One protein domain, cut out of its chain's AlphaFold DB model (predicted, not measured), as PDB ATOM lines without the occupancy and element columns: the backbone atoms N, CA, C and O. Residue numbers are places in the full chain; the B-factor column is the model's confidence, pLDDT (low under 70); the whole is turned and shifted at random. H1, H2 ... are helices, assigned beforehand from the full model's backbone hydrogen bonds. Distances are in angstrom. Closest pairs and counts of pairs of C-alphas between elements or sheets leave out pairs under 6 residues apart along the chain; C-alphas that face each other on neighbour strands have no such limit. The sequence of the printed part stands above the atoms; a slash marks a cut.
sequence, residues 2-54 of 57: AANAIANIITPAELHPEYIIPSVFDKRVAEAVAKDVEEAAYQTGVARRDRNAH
ATOM      1  N   ALA A   2     179.000 156.950 181.682       97.25
ATOM      2  CA  ALA A   2     178.892 157.015 183.151       97.25
ATOM      3  C   ALA A   2     178.863 155.652 183.871       97.25
ATOM      4  O   ALA A   2     179.641 155.432 184.789       97.25
ATOM      5  N   ALA A   3     178.010 154.720 183.430       97.25
ATOM      6  CA  ALA A   3     177.927 153.392 184.045       97.25
ATOM      7  C   ALA A   3     179.260 152.623 183.971       97.25
ATOM      8  O   ALA A   3     179.681 152.028 184.957       97.25
ATOM      9  N   ASN A   4     179.951 152.698 182.828       97.19
ATOM     10  CA  ASN A   4     181.263 152.072 182.655       97.19
ATOM     11  C   ASN A   4     182.322 152.756 183.528       97.19
ATOM     12  O   ASN A   4     183.134 152.068 184.133       97.19
ATOM     13  N   ALA A   5     182.281 154.087 183.644       97.56
ATOM     14  CA  ALA A   5     183.195 154.837 184.500       97.56
ATOM     15  C   ALA A   5     183.060 154.415 185.970       97.56
ATOM     16  O   ALA A   5     184.065 154.143 186.612       97.56
ATOM     17  N   ILE A   6     181.828 154.282 186.480       96.56
ATOM     18  CA  ILE A   6     181.565 153.806 187.850       96.56
ATOM     19  C   ILE A   6     182.057 152.367 188.028       96.56
ATOM     20  O   ILE A   6     182.727 152.073 189.015       96.56
ATOM     21  N   ALA A   7     181.751 151.478 187.080       95.56
ATOM     22  CA  ALA A   7     182.160 150.076 187.152       95.56
ATOM     23  C   ALA A   7     183.691 149.918 187.175       95.56
ATOM     24  O   ALA A   7     184.214 149.118 187.941       95.56
ATOM     25  N   ASN A   8     184.408 150.734 186.398       95.38
ATOM     26  CA  ASN A   8     185.868 150.704 186.307       95.38
ATOM     27  C   ASN A   8     186.590 151.227 187.564       95.38
ATOM     28  O   ASN A   8     187.807 151.083 187.656       95.38
ATOM     29  N   ILE A   9     185.878 151.830 188.528       95.81
ATOM     30  CA  ILE A   9     186.467 152.244 189.814       95.81
ATOM     31  C   ILE A   9     186.805 151.030 190.683       95.81
ATOM     32  O   ILE A   9     187.773 151.085 191.440       95.81
ATOM     33  N   ILE A  10     186.023 149.949 190.584       95.62
ATOM     34  CA  ILE A  10     186.284 148.713 191.326       95.62
ATOM     35  C   ILE A  10     187.258 147.869 190.519       95.62
ATOM     36  O   ILE A  10     186.962 147.438 189.402       95.62
ATOM     37  N   THR A  11     188.429 147.610 191.089       94.38
ATOM     38  CA  THR A  11     189.403 146.729 190.445       94.38
ATOM     39  C   THR A  11     188.952 145.264 190.517       94.38
ATOM     40  O   THR A  11     188.227 144.882 191.437       94.38
ATOM     41  N   PRO A  12     189.431 144.383 189.619       94.81
ATOM     42  CA  PRO A  12     189.110 142.955 189.690       94.81
ATOM     43  C   PRO A  12     189.475 142.288 191.026       94.81
ATOM     44  O   PRO A  12     188.866 141.289 191.386       94.81
ATOM     45  N   ALA A  13     190.466 142.823 191.748       95.75
ATOM     46  CA  ALA A  13     190.885 142.317 193.055       95.75
ATOM     47  C   ALA A  13     189.965 142.771 194.203       95.75
ATOM     48  O   ALA A  13     189.884 142.092 195.221       95.75
ATOM     49  N   GLU A  14     189.292 143.911 194.045       94.31
ATOM     50  CA  GLU A  14     188.325 144.443 195.012       94.31
ATOM     51  C   GLU A  14     186.911 143.911 194.761       94.31
ATOM     52  O   GLU A  14     186.062 143.992 195.641       94.31
ATOM     53  N   LEU A  15     186.638 143.370 193.573       96.44
ATOM     54  CA  LEU A  15     185.318 142.875 193.209       96.44
ATOM     55  C   LEU A  15     184.985 141.574 193.952       96.44
ATOM     56  O   LEU A  15     185.568 140.520 193.697       96.44
ATOM     57  N   HIS A  16     183.977 141.633 194.817       96.19
ATOM     58  CA  HIS A  16     183.390 140.469 195.479       96.19
ATOM     59  C   HIS A  16     181.899 140.722 195.778       96.19
ATOM     60  O   HIS A  16     181.437 141.852 195.606       96.19
ATOM     61  N   PRO A  17     181.105 139.709 196.182       96.94
ATOM     62  CA  PRO A  17     179.648 139.846 196.319       96.94
ATOM     63  C   PRO A  17     179.185 140.979 197.248       96.94
ATOM     64  O   PRO A  17     178.116 141.550 197.046       96.94
ATOM     65  N   GLU A  18     179.998 141.340 198.236       95.25
ATOM     66  CA  GLU A  18     179.735 142.419 199.191       95.25
ATOM     67  C   GLU A  18     180.325 143.775 198.750       95.25
ATOM     68  O   GLU A  18     180.092 144.784 199.415       95.25
ATOM     69  N   TYR A  19     181.057 143.827 197.630       93.75
ATOM     70  CA  TYR A  19     181.660 145.041 197.074       93.75
ATOM     71  C   TYR A  19     181.552 145.077 195.539       93.75
ATOM     72  O   TYR A  19     182.506 144.838 194.800       93.75
ATOM     73  N   ILE A  20     180.339 145.373 195.061       95.06
ATOM     74  CA  ILE A  20     179.995 145.452 193.626       95.06
ATOM     75  C   ILE A  20     179.793 146.886 193.115       95.06
ATOM     76  O   ILE A  20     179.648 147.101 191.913       95.06
ATOM     77  N   ILE A  21     179.750 147.869 194.017       94.69
ATOM     78  CA  ILE A  21     179.606 149.295 193.700       94.69
ATOM     79  C   ILE A  21     180.506 150.114 194.642       94.69
ATOM     80  O   ILE A  21     180.573 149.785 195.830       94.69
ATOM     81  N   PRO A  22     181.231 151.142 194.152       95.06
ATOM     82  CA  PRO A  22     182.083 151.952 195.015       95.06
ATOM     83  C   PRO A  22     181.255 152.726 196.047       95.06
ATOM     84  O   PRO A  22     180.060 152.978 195.867       95.06
ATOM     85  N   SER A  23     181.911 153.137 197.132       93.81
ATOM     86  CA  SER A  23     181.299 153.996 198.150       93.81
ATOM     87  C   SER A  23     180.774 155.301 197.543       93.81
ATOM     88  O   SER A  23     181.436 155.926 196.718       93.81
ATOM     89  N   VAL A  24     179.631 155.784 198.037       92.06
ATOM     90  CA  VAL A  24     179.071 157.099 197.660       92.06
ATOM     91  C   VAL A  24     179.988 158.277 198.016       92.06
ATOM     92  O   VAL A  24     179.809 159.372 197.494       92.06
ATOM     93  N   PHE A  25     180.970 158.057 198.898       94.12
ATOM     94  CA  PHE A  25     181.980 159.047 199.284       94.12
ATOM     95  C   PHE A  25     183.313 158.877 198.545       94.12
ATOM     96  O   PHE A  25     184.265 159.610 198.825       94.12
ATOM     97  N   ASP A  26     183.415 157.915 197.624       94.56
ATOM     98  CA  ASP A  26     184.611 157.735 196.813       94.56
ATOM     99  C   ASP A  26     184.743 158.891 195.814       94.56
ATOM    100  O   ASP A  26     184.060 158.959 194.791       94.56
ATOM    101  N   LYS A  27     185.645 159.827 196.124       94.06
ATOM    102  CA  LYS A  27     185.872 161.038 195.323       94.06
ATOM    103  C   LYS A  27     186.295 160.731 193.884       94.06
ATOM    104  O   LYS A  27     186.022 161.536 192.998       94.06
ATOM    105  N   ARG A  28     186.888 159.555 193.638       95.88
ATOM    106  CA  ARG A  28     187.323 159.123 192.300       95.88
ATOM    107  C   ARG A  28     186.142 158.955 191.343       95.88
ATOM    108  O   ARG A  28     186.307 159.130 190.140       95.88
ATOM    109  N   VAL A  29     184.948 158.648 191.862       96.62
ATOM    110  CA  VAL A  29     183.741 158.421 191.052       96.62
ATOM    111  C   VAL A  29     183.362 159.671 190.265       96.62
ATOM    112  O   VAL A  29     183.107 159.586 189.066       96.62
ATOM    113  N   ALA A  30     183.345 160.835 190.919       96.31
ATOM    114  CA  ALA A  30     182.935 162.080 190.279       96.31
ATOM    115  C   ALA A  30     183.892 162.469 189.140       96.31
ATOM    116  O   ALA A  30     183.441 162.785 188.040       96.31
ATOM    117  N   GLU A  31     185.200 162.381 189.388       96.06
ATOM    118  CA  GLU A  31     186.238 162.704 188.404       96.06
ATOM    119  C   GLU A  31     186.201 161.750 187.200       96.06
ATOM    120  O   GLU A  31     186.211 162.199 186.053       96.06
ATOM    121  N   ALA A  32     186.086 160.439 187.442       97.19
ATOM    122  CA  ALA A  32     186.032 159.439 186.376       97.19
ATOM    123  C   ALA A  32     184.768 159.571 185.516       97.19
ATOM    124  O   ALA A  32     184.847 159.539 184.288       97.19
ATOM    125  N   VAL A  33     183.600 159.763 186.142       97.44
ATOM    126  CA  VAL A  33     182.338 159.952 185.412       97.44
ATOM    127  C   VAL A  33     182.385 161.224 184.574       97.44
ATOM    128  O   VAL A  33     181.988 161.177 183.412       97.44
ATOM    129  N   ALA A  34     182.875 162.336 185.132       96.62
ATOM    130  CA  ALA A  34     182.976 163.599 184.409       96.62
ATOM    131  C   ALA A  34     183.836 163.448 183.148       96.62
ATOM    132  O   ALA A  34     183.364 163.761 182.056       96.62
ATOM    133  N   LYS A  35     185.037 162.876 183.287       96.06
ATOM    134  CA  LYS A  35     185.968 162.645 182.177       96.06
ATOM    135  C   LYS A  35     185.366 161.766 181.075       96.06
ATOM    136  O   LYS A  35     185.397 162.133 179.902       96.06
ATOM    137  N   ASP A  36     184.811 160.610 181.433       97.69
ATOM    138  CA  ASP A  36     184.307 159.648 180.443       97.69
ATOM    139  C   ASP A  36     183.028 160.136 179.752       97.69
ATOM    140  O   ASP A  36     182.792 159.844 178.578       97.69
ATOM    141  N   VAL A  37     182.165 160.859 180.475       97.44
ATOM    142  CA  VAL A  37     180.948 161.449 179.904       97.44
ATOM    143  C   VAL A  37     181.286 162.632 179.008       97.44
ATOM    144  O   VAL A  37     180.687 162.744 177.943       97.44
ATOM    145  N   GLU A  38     182.240 163.476 179.405       96.69
ATOM    146  CA  GLU A  38     182.758 164.555 178.564       96.69
ATOM    147  C   GLU A  38     183.281 163.996 177.237       96.69
ATOM    148  O   GLU A  38     182.819 164.397 176.169       96.69
ATOM    149  N   GLU A  39     184.182 163.015 177.298       96.19
ATOM    150  CA  GLU A  39     184.750 162.374 176.114       96.19
ATOM    151  C   GLU A  39     183.652 161.773 175.221       96.19
ATOM    152  O   GLU A  39     183.611 162.036 174.018       96.19
ATOM    153  N   ALA A  40     182.692 161.044 175.799       97.44
ATOM    154  CA  ALA A  40     181.576 160.486 175.038       97.44
ATOM    155  C   ALA A  40     180.668 161.564 174.422       97.44
ATOM    156  O   ALA A  40     180.156 161.375 173.315       97.44
ATOM    157  N   ALA A  41     180.459 162.693 175.103       97.19
ATOM    158  CA  ALA A  41     179.661 163.797 174.581       97.19
ATOM    159  C   ALA A  41     180.313 164.426 173.341       97.19
ATOM    160  O   ALA A  41     179.615 164.739 172.373       97.19
ATOM    161  N   TYR A  42     181.642 164.564 173.338       96.19
ATOM    162  CA  TYR A  42     182.388 165.023 172.166       96.19
ATOM    163  C   TYR A  42     182.373 163.994 171.035       96.19
ATOM    164  O   TYR A  42     182.051 164.342 169.902       96.19
ATOM    165  N   GLN A  43     182.648 162.722 171.335       96.50
ATOM    166  CA  GLN A  43     182.668 161.647 170.334       96.50
ATOM    167  C   GLN A  43     181.325 161.472 169.620       96.50
ATOM    168  O   GLN A  43     181.283 161.151 168.435       96.50
ATOM    169  N   THR A  44     180.221 161.688 170.333       97.75
ATOM    170  CA  THR A  44     178.863 161.571 169.780       97.75
ATOM    171  C   THR A  44     178.334 162.875 169.177       97.75
ATOM    172  O   THR A  44     177.217 162.897 168.666       97.75
ATOM    173  N   GLY A  45     179.111 163.963 169.222       96.12
ATOM    174  CA  GLY A  45     178.734 165.261 168.656       96.12
ATOM    175  C   GLY A  45     177.606 165.981 169.401       96.12
ATOM    176  O   GLY A  45     177.026 166.922 168.867       96.12
ATOM    177  N   VAL A  46     177.268 165.556 170.623       97.44
ATOM    178  CA  VAL A  46     176.226 166.201 171.445       97.44
ATOM    179  C   VAL A  46     176.784 167.316 172.334       97.44
ATOM    180  O   VAL A  46     176.018 168.133 172.855       97.44
ATOM    181  N   ALA A  47     178.107 167.363 172.521       96.44
ATOM    182  CA  ALA A  47     178.780 168.437 173.242       96.44
ATOM    183  C   ALA A  47     178.612 169.780 172.513       96.44
ATOM    184  O   ALA A  47     178.838 169.892 171.313       96.44
ATOM    185  N   ARG A  48     178.209 170.815 173.263       93.88
ATOM    186  CA  ARG A  48     177.982 172.178 172.739       93.88
ATOM    187  C   ARG A  48     179.104 173.161 173.059       93.88
ATOM    188  O   ARG A  48     179.142 174.241 172.484       93.88
ATOM    189  N   ARG A  49     179.934 172.841 174.051       91.00
ATOM    190  CA  ARG A  49     181.088 173.653 174.445       91.00
ATOM    191  C   ARG A  49     182.309 173.138 173.705       91.00
ATOM    192  O   ARG A  49     182.407 171.934 173.526       91.00
ATOM    193  N   ASP A  50     183.220 174.024 173.329       84.19
ATOM    194  CA  ASP A  50     184.511 173.620 172.780       84.19
ATOM    195  C   ASP A  50     185.432 173.116 173.894       84.19
ATOM    196  O   ASP A  50     185.542 173.741 174.952       84.19
ATOM    197  N   ARG A  51     186.151 172.018 173.632       80.44
ATOM    198  CA  ARG A  51     187.097 171.402 174.583       80.44
ATOM    199  C   ARG A  51     188.203 172.371 175.019       80.44
ATOM    200  O   ARG A  51     188.583 172.395 176.185       80.44
ATOM    201  N   ASN A  52     188.616 173.257 174.112       72.38
ATOM    202  CA  ASN A  52     189.629 174.288 174.361       72.38
ATOM    203  C   ASN A  52     189.207 175.319 175.427       72.38
ATOM    204  O   ASN A  52     190.056 176.027 175.960       72.38
ATOM    205  N   ALA A  53     187.913 175.423 175.755       62.97
ATOM    206  CA  ALA A  53     187.429 176.328 176.796       62.97
ATOM    207  C   ALA A  53     187.614 175.776 178.226       62.97
ATOM    208  O   ALA A  53     187.457 176.534 179.181       62.97
ATOM    209  N   HIS A  54     187.921 174.481 178.389       61.41
ATOM    210  CA  HIS A  54     188.084 173.826 179.696       61.41
ATOM    211  C   HIS A  54     189.551 173.759 180.165       61.41
ATOM    212  O   HIS A  54     189.804 173.697 181.360       61.41
TER     213      HIS A  54
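Overview. This is residues 2 to 54 of the 57 residues of the protein "NAD-dependent malic enzyme" of Blastocatellia bacterium (UniProt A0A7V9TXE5). One long helix, H2, is met near its middle by the short helix H1, which packs slantwise on it as a loose helical hairpin; residues 8 to 26 join them in a wide loop that reaches far out from the helices. After H2, residues 44 to 54 fold back past its last turns as a tail. The printed part has 53 residues with two named helices, H1 then H2, and no named strand; its class is all helix, though under half of its residues, 23 of the 53, are in named elements. The whole is loose, with a radius of gyration of the C-alphas of 13.7 A, and the C-alphas span 41 by 20 by 14 A.

Along the chain. H1 is residues 2 to 7, 8.7 A from first to last C-alpha; it begins at C-alpha 2 at (178.892, 157.015, 183.151). H2 is residues 27 to 43, 25.2 A from first to last C-alpha; it begins at C-alpha 27 at (185.872, 161.038, 195.323) and ends at C-alpha 43 at (182.668, 161.647, 170.334).

Arrangement. H1 and H2 touch, with 11 pairs of C-alphas within 8 A. Their closest C-alphas, those of Ala 2 and Val 33, are 5.1 A apart. The two helices form a helical hairpin and run opposite ways at a steep tilt of 44 degrees. In H1 every O i to N i+4 pair is within hydrogen-bond range; in H2, 12 of 13 are.

Size, cuts and confidence. The two C-alphas farthest apart, those of Pro 17 and Ala 53, are 42.1 A apart. The link from H1 to H2, 19 residues, is long. The printed part has no cut. Its mean pLDDT is 93.6, and residues 53 to 54 are under 70, where the model's confidence is low.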